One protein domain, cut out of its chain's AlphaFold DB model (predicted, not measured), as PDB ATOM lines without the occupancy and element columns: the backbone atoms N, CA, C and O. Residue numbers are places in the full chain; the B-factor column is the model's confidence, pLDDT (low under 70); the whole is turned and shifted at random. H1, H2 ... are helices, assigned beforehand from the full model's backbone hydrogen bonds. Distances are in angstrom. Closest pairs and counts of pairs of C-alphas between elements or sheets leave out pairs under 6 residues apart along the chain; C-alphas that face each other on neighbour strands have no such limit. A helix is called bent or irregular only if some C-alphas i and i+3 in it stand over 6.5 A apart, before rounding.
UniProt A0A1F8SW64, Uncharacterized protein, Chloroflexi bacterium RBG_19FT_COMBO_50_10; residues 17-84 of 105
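What this domain is: This is residues 17 to 84 of the 105 residues of an uncharacterized protein of Chloroflexi bacterium RBG_19FT_COMBO_50_10 (UniProt A0A1F8SW64). Two long helices meet near one end of each and spread apart from there as an open V, a splayed helical hairpin with no third part to fill the gap between its arms. H1 makes the longer arm and H2 the shorter, kinked one; residues 17 to 39 and residues 63 to 84 stand free. The printed part has 68 residues with two named helices, H1 then H2, and no named strand: the class is all helix. The whole is extended, with a radius of gyration of the C-alphas of 16.9 A, and flat, spanning 52 by 30 by 15 A.

How they stand to each other: Begin at H1, residues 17 to 50, and go on through the tight link of 5 residues to H2, residues 56 to 82. The two form a helical hairpin: they run opposite ways at a steep tilt of 41 degrees. Look at Gly 44 and Thr 58, where H1 and H2 touch; these are their closest C-alphas, 5.8 A apart. H1 touches H2 with residues 44 to 48 alone, and H2 touches H1 with residues 56 to 61 alone. The centres of the helices are 16.9 A apart. Near residue 64 you will find a kink of 42 degrees in H2, which is neither bent nor irregular, but only just: C-alphas 63 and 66 are 6.4 A apart. Of the O i to N i+4 pairs, 28 of 30 in H1 and 21 of 23 in H2 are within hydrogen-bond range.

Where its parts are: Find C-alpha 17 at (30.070, -60.712, -62.845); from there H1 runs 48.4 A to C-alpha 50 at (57.820, -63.968, -102.331). H2 begins at C-alpha 56 and runs 37.5 A to C-alpha 82 at (37.084, -35.476, -83.413).

The domain as a whole: The two C-alphas farthest apart are those of Val 17 and Asp 52, 52.3 A. The printed part has no cut. The mean pLDDT of the printed part is 76.0; look for values under 70 at residues 17 to 22, residues 44 to 61 and residue 84.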
ATOM      1  N   VAL A  17      30.007 -61.131 -61.427       56.72
ATOM      2  CA  VAL A  17      30.070 -60.712 -62.845       56.72
ATOM      3  C   VAL A  17      30.939 -59.472 -63.079       56.72
ATOM      4  O   VAL A  17      31.614 -59.401 -64.104       56.72
ATOM      5  N   ARG A  18      30.979 -58.509 -62.148       58.50
ATOM      6  CA  ARG A  18      31.827 -57.310 -62.301       58.50
ATOM      7  C   ARG A  18      33.318 -57.630 -62.196       58.50
ATOM      8  O   ARG A  18      34.098 -57.103 -62.985       58.50
ATOM      9  N   ASN A  19      33.704 -58.530 -61.291       59.09
ATOM     10  CA  ASN A  19      35.103 -58.950 -61.164       59.09
ATOM     11  C   ASN A  19      35.533 -59.899 -62.300       59.09
ATOM     12  O   ASN A  19      36.675 -59.821 -62.748       59.09
ATOM     13  N   ILE A  20      34.625 -60.729 -62.834       61.00
ATOM     14  CA  ILE A  20      34.897 -61.539 -64.036       61.00
ATOM     15  C   ILE A  20      35.048 -60.667 -65.284       61.00
ATOM     16  O   ILE A  20      35.897 -60.967 -66.117       61.00
ATOM     17  N   GLY A  21      34.283 -59.578 -65.404       61.44
ATOM     18  CA  GLY A  21      34.376 -58.672 -66.552       61.44
ATOM     19  C   GLY A  21      35.768 -58.054 -66.737       61.44
ATOM     20  O   GLY A  21      36.227 -57.886 -67.860       61.44
ATOM     21  N   LEU A  22      36.488 -57.765 -65.649       62.34
ATOM     22  CA  LEU A  22      37.872 -57.277 -65.725       62.34
ATOM     23  C   LEU A  22      38.851 -58.382 -66.148       62.34
ATOM     24  O   LEU A  22      39.761 -58.139 -66.942       62.34
ATOM     25  N   PHE A  23      38.640 -59.606 -65.661       71.38
ATOM     26  CA  PHE A  23      39.453 -60.763 -66.037       71.38
ATOM     27  C   PHE A  23      39.249 -61.157 -67.509       71.38
ATOM     28  O   PHE A  23      40.216 -61.473 -68.205       71.38
ATOM     29  N   SER A  24      38.013 -61.083 -68.013       72.88
ATOM     30  CA  SER A  24      37.693 -61.430 -69.401       72.88
ATOM     31  C   SER A  24      38.334 -60.470 -70.400       72.88
ATOM     32  O   SER A  24      38.830 -60.913 -71.433       72.88
ATOM     33  N   VAL A  25      38.402 -59.175 -70.075       79.44
ATOM     34  CA  VAL A  25      39.064 -58.175 -70.925       79.44
ATOM     35  C   VAL A  25      40.572 -58.425 -70.996       79.44
ATOM     36  O   VAL A  25      41.134 -58.441 -72.089       79.44
ATOM     37  N   GLY A  26      41.230 -58.688 -69.859       83.25
ATOM     38  CA  GLY A  26      42.665 -58.997 -69.835       83.25
ATOM     39  C   GLY A  26      43.014 -60.259 -70.632       83.25
ATOM     40  O   GLY A  26      43.958 -60.256 -71.425       83.25
ATOM     41  N   ALA A  27      42.210 -61.316 -70.487       85.38
ATOM     42  CA  ALA A  27      42.376 -62.558 -71.240       85.38
ATOM     43  C   ALA A  27      42.170 -62.359 -72.752       85.38
ATOM     44  O   ALA A  27      42.958 -62.859 -73.557       85.38
ATOM     45  N   GLN A  28      41.148 -61.592 -73.148       81.25
ATOM     46  CA  GLN A  28      40.864 -61.302 -74.553       81.25
ATOM     47  C   GLN A  28      42.005 -60.520 -75.207       81.25
ATOM     48  O   GLN A  28      42.435 -60.868 -76.306       81.25
ATOM     49  N   VAL A  29      42.532 -59.500 -74.526       89.44
ATOM     50  CA  VAL A  29      43.673 -58.725 -75.026       89.44
ATOM     51  C   VAL A  29      44.899 -59.619 -75.192       89.44
ATOM     52  O   VAL A  29      45.524 -59.578 -76.246       89.44
ATOM     53  N   GLY A  30      45.199 -60.489 -74.220       89.50
ATOM     54  CA  GLY A  30      46.329 -61.419 -74.312       89.50
ATOM     55  C   GLY A  30      46.257 -62.344 -75.531       89.50
ATOM     56  O   GLY A  30      47.233 -62.463 -76.274       89.50
ATOM     57  N   VAL A  31      45.091 -62.945 -75.791       94.56
ATOM     58  CA  VAL A  31      44.878 -63.802 -76.972       94.56
ATOM     59  C   VAL A  31      45.030 -63.008 -78.270       94.56
ATOM     60  O   VAL A  31      45.703 -63.467 -79.194       94.56
ATOM     61  N   VAL A  32      44.455 -61.804 -78.340       92.50
ATOM     62  CA  VAL A  32      44.555 -60.940 -79.525       92.50
ATOM     63  C   VAL A  32      46.004 -60.527 -79.782       92.50
ATOM     64  O   VAL A  32      46.465 -60.619 -80.917       92.50
ATOM     65  N   THR A  33      46.758 -60.134 -78.751       88.31
ATOM     66  CA  THR A  33      48.170 -59.750 -78.888       88.31
ATOM     67  C   THR A  33      49.019 -60.907 -79.407       88.31
ATOM     68  O   THR A  33      49.782 -60.718 -80.354       88.31
ATOM     69  N   ILE A  34      48.858 -62.111 -78.850       92.44
ATOM     70  CA  ILE A  34      49.577 -63.302 -79.327       92.44
ATOM     71  C   ILE A  34      49.203 -63.603 -80.786       92.44
ATOM     72  O   ILE A  34      50.085 -63.847 -81.609       92.44
ATOM     73  N   GLY A  35      47.915 -63.511 -81.135       94.25
ATOM     74  CA  GLY A  35      47.440 -63.695 -82.507       94.25
ATOM     75  C   GLY A  35      48.061 -62.703 -83.496       94.25
ATOM     76  O   GLY A  35      48.512 -63.107 -84.566       94.25
ATOM     77  N   VAL A  36      48.156 -61.423 -83.127       85.56
ATOM     78  CA  VAL A  36      48.776 -60.376 -83.958       85.56
ATOM     79  C   VAL A  36      50.268 -60.636 -84.177       85.56
ATOM     80  O   VAL A  36      50.749 -60.476 -85.296       85.56
ATOM     81  N   VAL A  37      51.004 -61.076 -83.149       84.06
ATOM     82  CA  VAL A  37      52.436 -61.407 -83.274       84.06
ATOM     83  C   VAL A  37      52.648 -62.575 -84.238       84.06
ATOM     84  O   VAL A  37      53.493 -62.487 -85.129       84.06
ATOM     85  N   ILE A  38      51.855 -63.643 -84.110       83.06
ATOM     86  CA  ILE A  38      51.928 -64.808 -85.004       83.06
ATOM     87  C   ILE A  38      51.587 -64.401 -86.441       83.06
ATOM     88  O   ILE A  38      52.303 -64.762 -87.374       83.06
ATOM     89  N   LEU A  39      50.527 -63.613 -86.627       78.62
ATOM     90  CA  LEU A  39      50.103 -63.152 -87.946       78.62
ATOM     91  C   LEU A  39      51.169 -62.266 -88.605       78.62
ATOM     92  O   LEU A  39      51.475 -62.441 -89.781       78.62
ATOM     93  N   SER A  40      51.783 -61.371 -87.832       75.69
ATOM     94  CA  SER A  40      52.898 -60.526 -88.266       75.69
ATOM     95  C   SER A  40      54.108 -61.353 -88.718       75.69
ATOM     96  O   SER A  40      54.671 -61.089 -89.778       75.69
ATOM     97  N   LEU A  41      54.466 -62.408 -87.975       75.75
ATOM     98  CA  LEU A  41      55.558 -63.317 -88.337       75.75
ATOM     99  C   LEU A  41      55.274 -64.077 -89.638       75.75
ATOM    100  O   LEU A  41      56.154 -64.166 -90.490       75.75
ATOM    101  N   ILE A  42      54.056 -64.601 -89.811       75.25
ATOM    102  CA  ILE A  42      53.670 -65.350 -91.018       75.25
ATOM    103  C   ILE A  42      53.657 -64.431 -92.241       75.25
ATOM    104  O   ILE A  42      54.202 -64.793 -93.283       75.25
ATOM    105  N   ILE A  43      53.065 -63.241 -92.118       71.69
ATOM    106  CA  ILE A  43      53.031 -62.257 -93.204       71.69
ATOM    107  C   ILE A  43      54.452 -61.791 -93.536       71.69
ATOM    108  O   ILE A  43      54.806 -61.749 -94.710       71.69
ATOM    109  N   GLY A  44      55.280 -61.513 -92.526       64.62
ATOM    110  CA  GLY A  44      56.673 -61.102 -92.700       64.62
ATOM    111  C   GLY A  44      57.512 -62.153 -93.426       64.62
ATOM    112  O   GLY A  44      58.135 -61.838 -94.434       64.62
ATOM    113  N   LEU A  45      57.463 -63.413 -92.979       67.50
ATOM    114  CA  LEU A  45      58.177 -64.534 -93.609       67.50
ATOM    115  C   LEU A  45      57.638 -64.875 -95.005       67.50
ATOM    116  O   LEU A  45      58.407 -65.254 -95.886       67.50
ATOM    117  N   GLY A  46      56.326 -64.753 -95.215       66.31
ATOM    118  CA  GLY A  46      55.683 -64.991 -96.506       66.31
ATOM    119  C   GLY A  46      56.065 -63.947 -97.554       66.31
ATOM    120  O   GLY A  46      56.365 -64.308 -98.691       66.31
ATOM    121  N   LEU A  47      56.121 -62.669 -97.166       61.94
ATOM    122  CA  LEU A  47      56.610 -61.592 -98.029       61.94
ATOM    123  C   LEU A  47      58.101 -61.757 -98.352       61.94
ATOM    124  O   LEU A  47      58.482 -61.613 -99.509       61.94
ATOM    125  N   ASP A  48      58.921 -62.123 -97.362       58.53
ATOM    126  CA  ASP A  48      60.365 -62.354 -97.532       58.53
ATOM    127  C   ASP A  48      60.647 -63.464 -98.563       58.53
ATOM    128  O   ASP A  48      61.542 -63.346 -99.400       58.53
ATOM    129  N   LYS A  49      59.814 -64.517 -98.567       60.25
ATOM    130  CA  LYS A  49      59.887 -65.621 -99.535       60.25
ATOM    131  C   LYS A  49      59.377 -65.262-100.931       60.25
ATOM    132  O   LYS A  49      59.838 -65.859-101.900       60.25
ATOM    133  N   LEU A  50      58.413 -64.347-101.043       59.88
ATOM    134  CA  LEU A  50      57.820 -63.968-102.331       59.88
ATOM    135  C   LEU A  50      58.719 -63.010-103.126       59.88
ATOM    136  O   LEU A  50      58.670 -63.008-104.353       59.88
ATOM    137  N   PHE A  51      59.552 -62.225-102.438       60.72
ATOM    138  CA  PHE A  51      60.447 -61.248-103.062       60.72
ATOM    139  C   PHE A  51      61.899 -61.723-103.237       60.72
ATOM    140  O   PHE A  51      62.705 -60.953-103.762       60.72
ATOM    141  N   ASP A  52      62.247 -62.945-102.799       58.31
ATOM    142  CA  ASP A  52      63.584 -63.583-102.900       58.31
ATOM    143  C   ASP A  52      64.762 -62.682-102.455       58.31
ATOM    144  O   ASP A  52      65.938 -62.874-102.772       58.31
ATOM    145  N   THR A  53      64.438 -61.646-101.685       52.28
ATOM    146  CA  THR A  53      65.361 -60.674-101.127       52.28
ATOM    147  C   THR A  53      65.524 -61.091 -99.681       52.28
ATOM    148  O   THR A  53      64.603 -60.933 -98.889       52.28
ATOM    149  N   ARG A  54      66.690 -61.679 -99.367       62.00
ATOM    150  CA  ARG A  54      67.287 -61.856 -98.018       62.00
ATOM    151  C   ARG A  54      66.661 -60.920 -96.970       62.00
ATOM    152  O   ARG A  54      66.443 -59.789 -97.372       62.00
ATOM    153  N   PRO A  55      66.570 -61.264 -95.661       67.50
ATOM    154  CA  PRO A  55      65.579 -60.803 -94.661       67.50
ATOM    155  C   PRO A  55      65.433 -59.285 -94.428       67.50
ATOM    156  O   PRO A  55      65.462 -58.781 -93.307       67.50
ATOM    157  N   VAL A  56      65.265 -58.522 -95.495       66.00
ATOM    158  CA  VAL A  56      65.255 -57.065 -95.565       66.00
ATOM    159  C   VAL A  56      63.843 -56.584 -95.299       66.00
ATOM    160  O   VAL A  56      63.678 -55.584 -94.609       66.00
ATOM    161  N   PHE A  57      62.819 -57.328 -95.732       60.81
ATOM    162  CA  PHE A  57      61.438 -57.026 -95.362       60.81
ATOM    163  C   PHE A  57      61.211 -57.210 -93.867       60.81
ATOM    164  O   PHE A  57      60.595 -56.350 -93.245       60.81
ATOM    165  N   THR A  58      61.785 -58.255 -93.264       65.94
ATOM    166  CA  THR A  58      61.756 -58.434 -91.804       65.94
ATOM    167  C   THR A  58      62.406 -57.243 -91.087       65.94
ATOM    168  O   THR A  58      61.824 -56.706 -90.147       65.94
ATOM    169  N   VAL A  59      63.566 -56.769 -91.558       69.75
ATOM    170  CA  VAL A  59      64.274 -55.609 -90.981       69.75
ATOM    171  C   VAL A  59      63.507 -54.297 -91.184       69.75
ATOM    172  O   VAL A  59      63.373 -53.524 -90.238       69.75
ATOM    173  N   ILE A  60      62.956 -54.046 -92.375       69.44
ATOM    174  CA  ILE A  60      62.133 -52.862 -92.669       69.44
ATOM    175  C   ILE A  60      60.840 -52.890 -91.859       69.44
ATOM    176  O   ILE A  60      60.409 -51.846 -91.388       69.44
ATOM    177  N   PHE A  61      60.224 -54.055 -91.653       69.56
ATOM    178  CA  PHE A  61      59.007 -54.180 -90.856       69.56
ATOM    179  C   PHE A  61      59.291 -53.983 -89.364       69.56
ATOM    180  O   PHE A  61      58.516 -53.325 -88.677       69.56
ATOM    181  N   ILE A  62      60.440 -54.456 -88.869       75.56
ATOM    182  CA  ILE A  62      60.910 -54.166 -87.509       75.56
ATOM    183  C   ILE A  62      61.188 -52.670 -87.328       75.56
ATOM    184  O   ILE A  62      60.665 -52.067 -86.391       75.56
ATOM    185  N   LEU A  63      61.928 -52.045 -88.249       76.31
ATOM    186  CA  LEU A  63      62.235 -50.611 -88.214       76.31
ATOM    187  C   LEU A  63      60.981 -49.759 -88.427       76.31
ATOM    188  O   LEU A  63      60.842 -48.693 -87.835       76.31
ATOM    189  N   GLY A  64      60.059 -50.249 -89.248       76.62
ATOM    190  CA  GLY A  64      58.780 -49.640 -89.570       76.62
ATOM    191  C   GLY A  64      57.728 -49.834 -88.483       76.62
ATOM    192  O   GLY A  64      56.796 -49.044 -88.414       76.62
ATOM    193  N   SER A  65      57.877 -50.820 -87.592       78.62
ATOM    194  CA  SER A  65      56.893 -51.102 -86.540       78.62
ATOM    195  C   SER A  65      56.724 -49.930 -85.574       78.62
ATOM    196  O   SER A  65      55.597 -49.588 -85.226       78.62
ATOM    197  N   ALA A  66      57.819 -49.260 -85.202       80.75
ATOM    198  CA  ALA A  66      57.794 -48.091 -84.330       80.75
ATOM    199  C   ALA A  66      57.053 -46.890 -84.961       80.75
ATOM    200  O   ALA A  66      56.098 -46.404 -84.346       80.75
ATOM    201  N   PRO A  67      57.399 -46.415 -86.178       81.19
ATOM    202  CA  PRO A  67      56.654 -45.336 -86.824       81.19
ATOM    203  C   PRO A  67      55.224 -45.750 -87.194       81.19
ATOM    204  O   PRO A  67      54.313 -44.931 -87.084       81.19
ATOM    205  N   LEU A  68      54.990 -47.011 -87.569       83.31
ATOM    206  CA  LEU A  68      53.661 -47.518 -87.912       83.31
ATOM    207  C   LEU A  68      52.737 -47.578 -86.690       83.31
ATOM    208  O   LEU A  68      51.596 -47.124 -86.766       83.31
ATOM    209  N   ALA A  69      53.224 -48.087 -85.556       82.81
ATOM    210  CA  ALA A  69      52.474 -48.117 -84.305       82.81
ATOM    211  C   ALA A  69      52.145 -46.698 -83.830       82.81
ATOM    212  O   ALA A  69      50.995 -46.416 -83.487       82.81
ATOM    213  N   LEU A  70      53.119 -45.782 -83.876       90.38
ATOM    214  CA  LEU A  70      52.904 -44.380 -83.525       90.38
ATOM    215  C   LEU A  70      51.838 -43.739 -84.423       90.38
ATOM    216  O   LEU A  70      50.922 -43.092 -83.915       90.38
ATOM    217  N   TYR A  71      51.911 -43.972 -85.735       91.94
ATOM    218  CA  TYR A  71      50.943 -43.457 -86.701       91.94
ATOM    219  C   TYR A  71      49.521 -43.973 -86.440       91.94
ATOM    220  O   TYR A  71      48.582 -43.179 -86.371       91.94
ATOM    221  N   LEU A  72      49.355 -45.284 -86.242       88.00
ATOM    222  CA  LEU A  72      48.052 -45.897 -85.961       88.00
ATOM    223  C   LEU A  72      47.430 -45.336 -84.682       88.00
ATOM    224  O   LEU A  72      46.266 -44.935 -84.672       88.00
ATOM    225  N   THR A  73      48.223 -45.286 -83.614       88.31
ATOM    226  CA  THR A  73      47.768 -44.815 -82.303       88.31
ATOM    227  C   THR A  73      47.378 -43.339 -82.371       88.31
ATOM    228  O   THR A  73      46.315 -42.956 -81.884       88.31
ATOM    229  N   PHE A  74      48.185 -42.520 -83.051       92.88
ATOM    230  CA  PHE A  74      47.902 -41.105 -83.278       92.88
ATOM    231  C   PHE A  74      46.624 -40.896 -84.097       92.88
ATOM    232  O   PHE A  74      45.790 -40.063 -83.743       92.88
ATOM    233  N   TRP A  75      46.425 -41.672 -85.164       92.81
ATOM    234  CA  TRP A  75      45.242 -41.548 -86.012       92.81
ATOM    235  C   TRP A  75      43.955 -41.929 -85.275       92.81
ATOM    236  O   TRP A  75      42.955 -41.209 -85.361       92.81
ATOM    237  N   ILE A  76      43.988 -43.019 -84.504       91.81
ATOM    238  CA  ILE A  76      42.872 -43.460 -83.660       91.81
ATOM    239  C   ILE A  76      42.555 -42.417 -82.589       91.81
ATOM    240  O   ILE A  76      41.391 -42.048 -82.436       91.81
ATOM    241  N   ALA A  77      43.573 -41.893 -81.900       91.38
ATOM    242  CA  ALA A  77      43.400 -40.843 -80.903       91.38
ATOM    243  C   ALA A  77      42.774 -39.582 -81.520       91.38
ATOM    244  O   ALA A  77      41.782 -39.072 -81.006       91.38
ATOM    245  N   MET A  78      43.280 -39.126 -82.668       88.81
ATOM    246  CA  MET A  78      42.745 -37.953 -83.365       88.81
ATOM    247  C   MET A  78      41.298 -38.171 -83.824       88.81
ATOM    248  O   MET A  78      40.469 -37.266 -83.747       88.81
ATOM    249  N   ARG A  79      40.960 -39.382 -84.279       85.94
ATOM    250  CA  ARG A  79      39.590 -39.742 -84.663       85.94
ATOM    251  C   ARG A  79      38.648 -39.784 -83.462       85.94
ATOM    252  O   ARG A  79      37.520 -39.318 -83.581       85.94
ATOM    253  N   ALA A  80      39.108 -40.296 -82.323       84.31
ATOM    254  CA  ALA A  80      38.345 -40.288 -81.082       84.31
ATOM    255  C   ALA A  80      38.075 -38.851 -80.618       84.31
ATOM    256  O   ALA A  80      36.925 -38.507 -80.388       84.31
ATOM    257  N   VAL A  81      39.095 -37.987 -80.597       85.38
ATOM    258  CA  VAL A  81      38.960 -36.568 -80.217       85.38
ATOM    259  C   VAL A  81      38.000 -35.817 -81.143       85.38
ATOM    260  O   VAL A  81      37.169 -35.051 -80.666       85.38
ATOM    261  N   LYS A  82      38.037 -36.073 -82.457       78.94
ATOM    262  CA  LYS A  82      37.084 -35.476 -83.413       78.94
ATOM    263  C   LYS A  82      35.625 -35.858 -83.140       78.94
ATOM    264  O   LYS A  82      34.737 -35.070 -83.442       78.94
ATOM    265  N   ASN A  83      35.384 -37.036 -82.570       70.38
ATOM    266  CA  ASN A  83      34.046 -37.495 -82.199       70.38
ATOM    267  C   ASN A  83      33.586 -36.965 -80.828       70.38
ATOM    268  O   ASN A  83      32.440 -37.191 -80.456       70.38
ATOM    269  N   LEU A  84      34.452 -36.272 -80.081       68.25
ATOM    270  CA  LEU A  84      34.131 -35.696 -78.774       68.25
ATOM    271  C   LEU A  84      33.661 -34.241 -78.851       68.25
ATOM    272  O   LEU A  84      33.605 -33.616 -77.804       68.25
TER     273      LEU A  84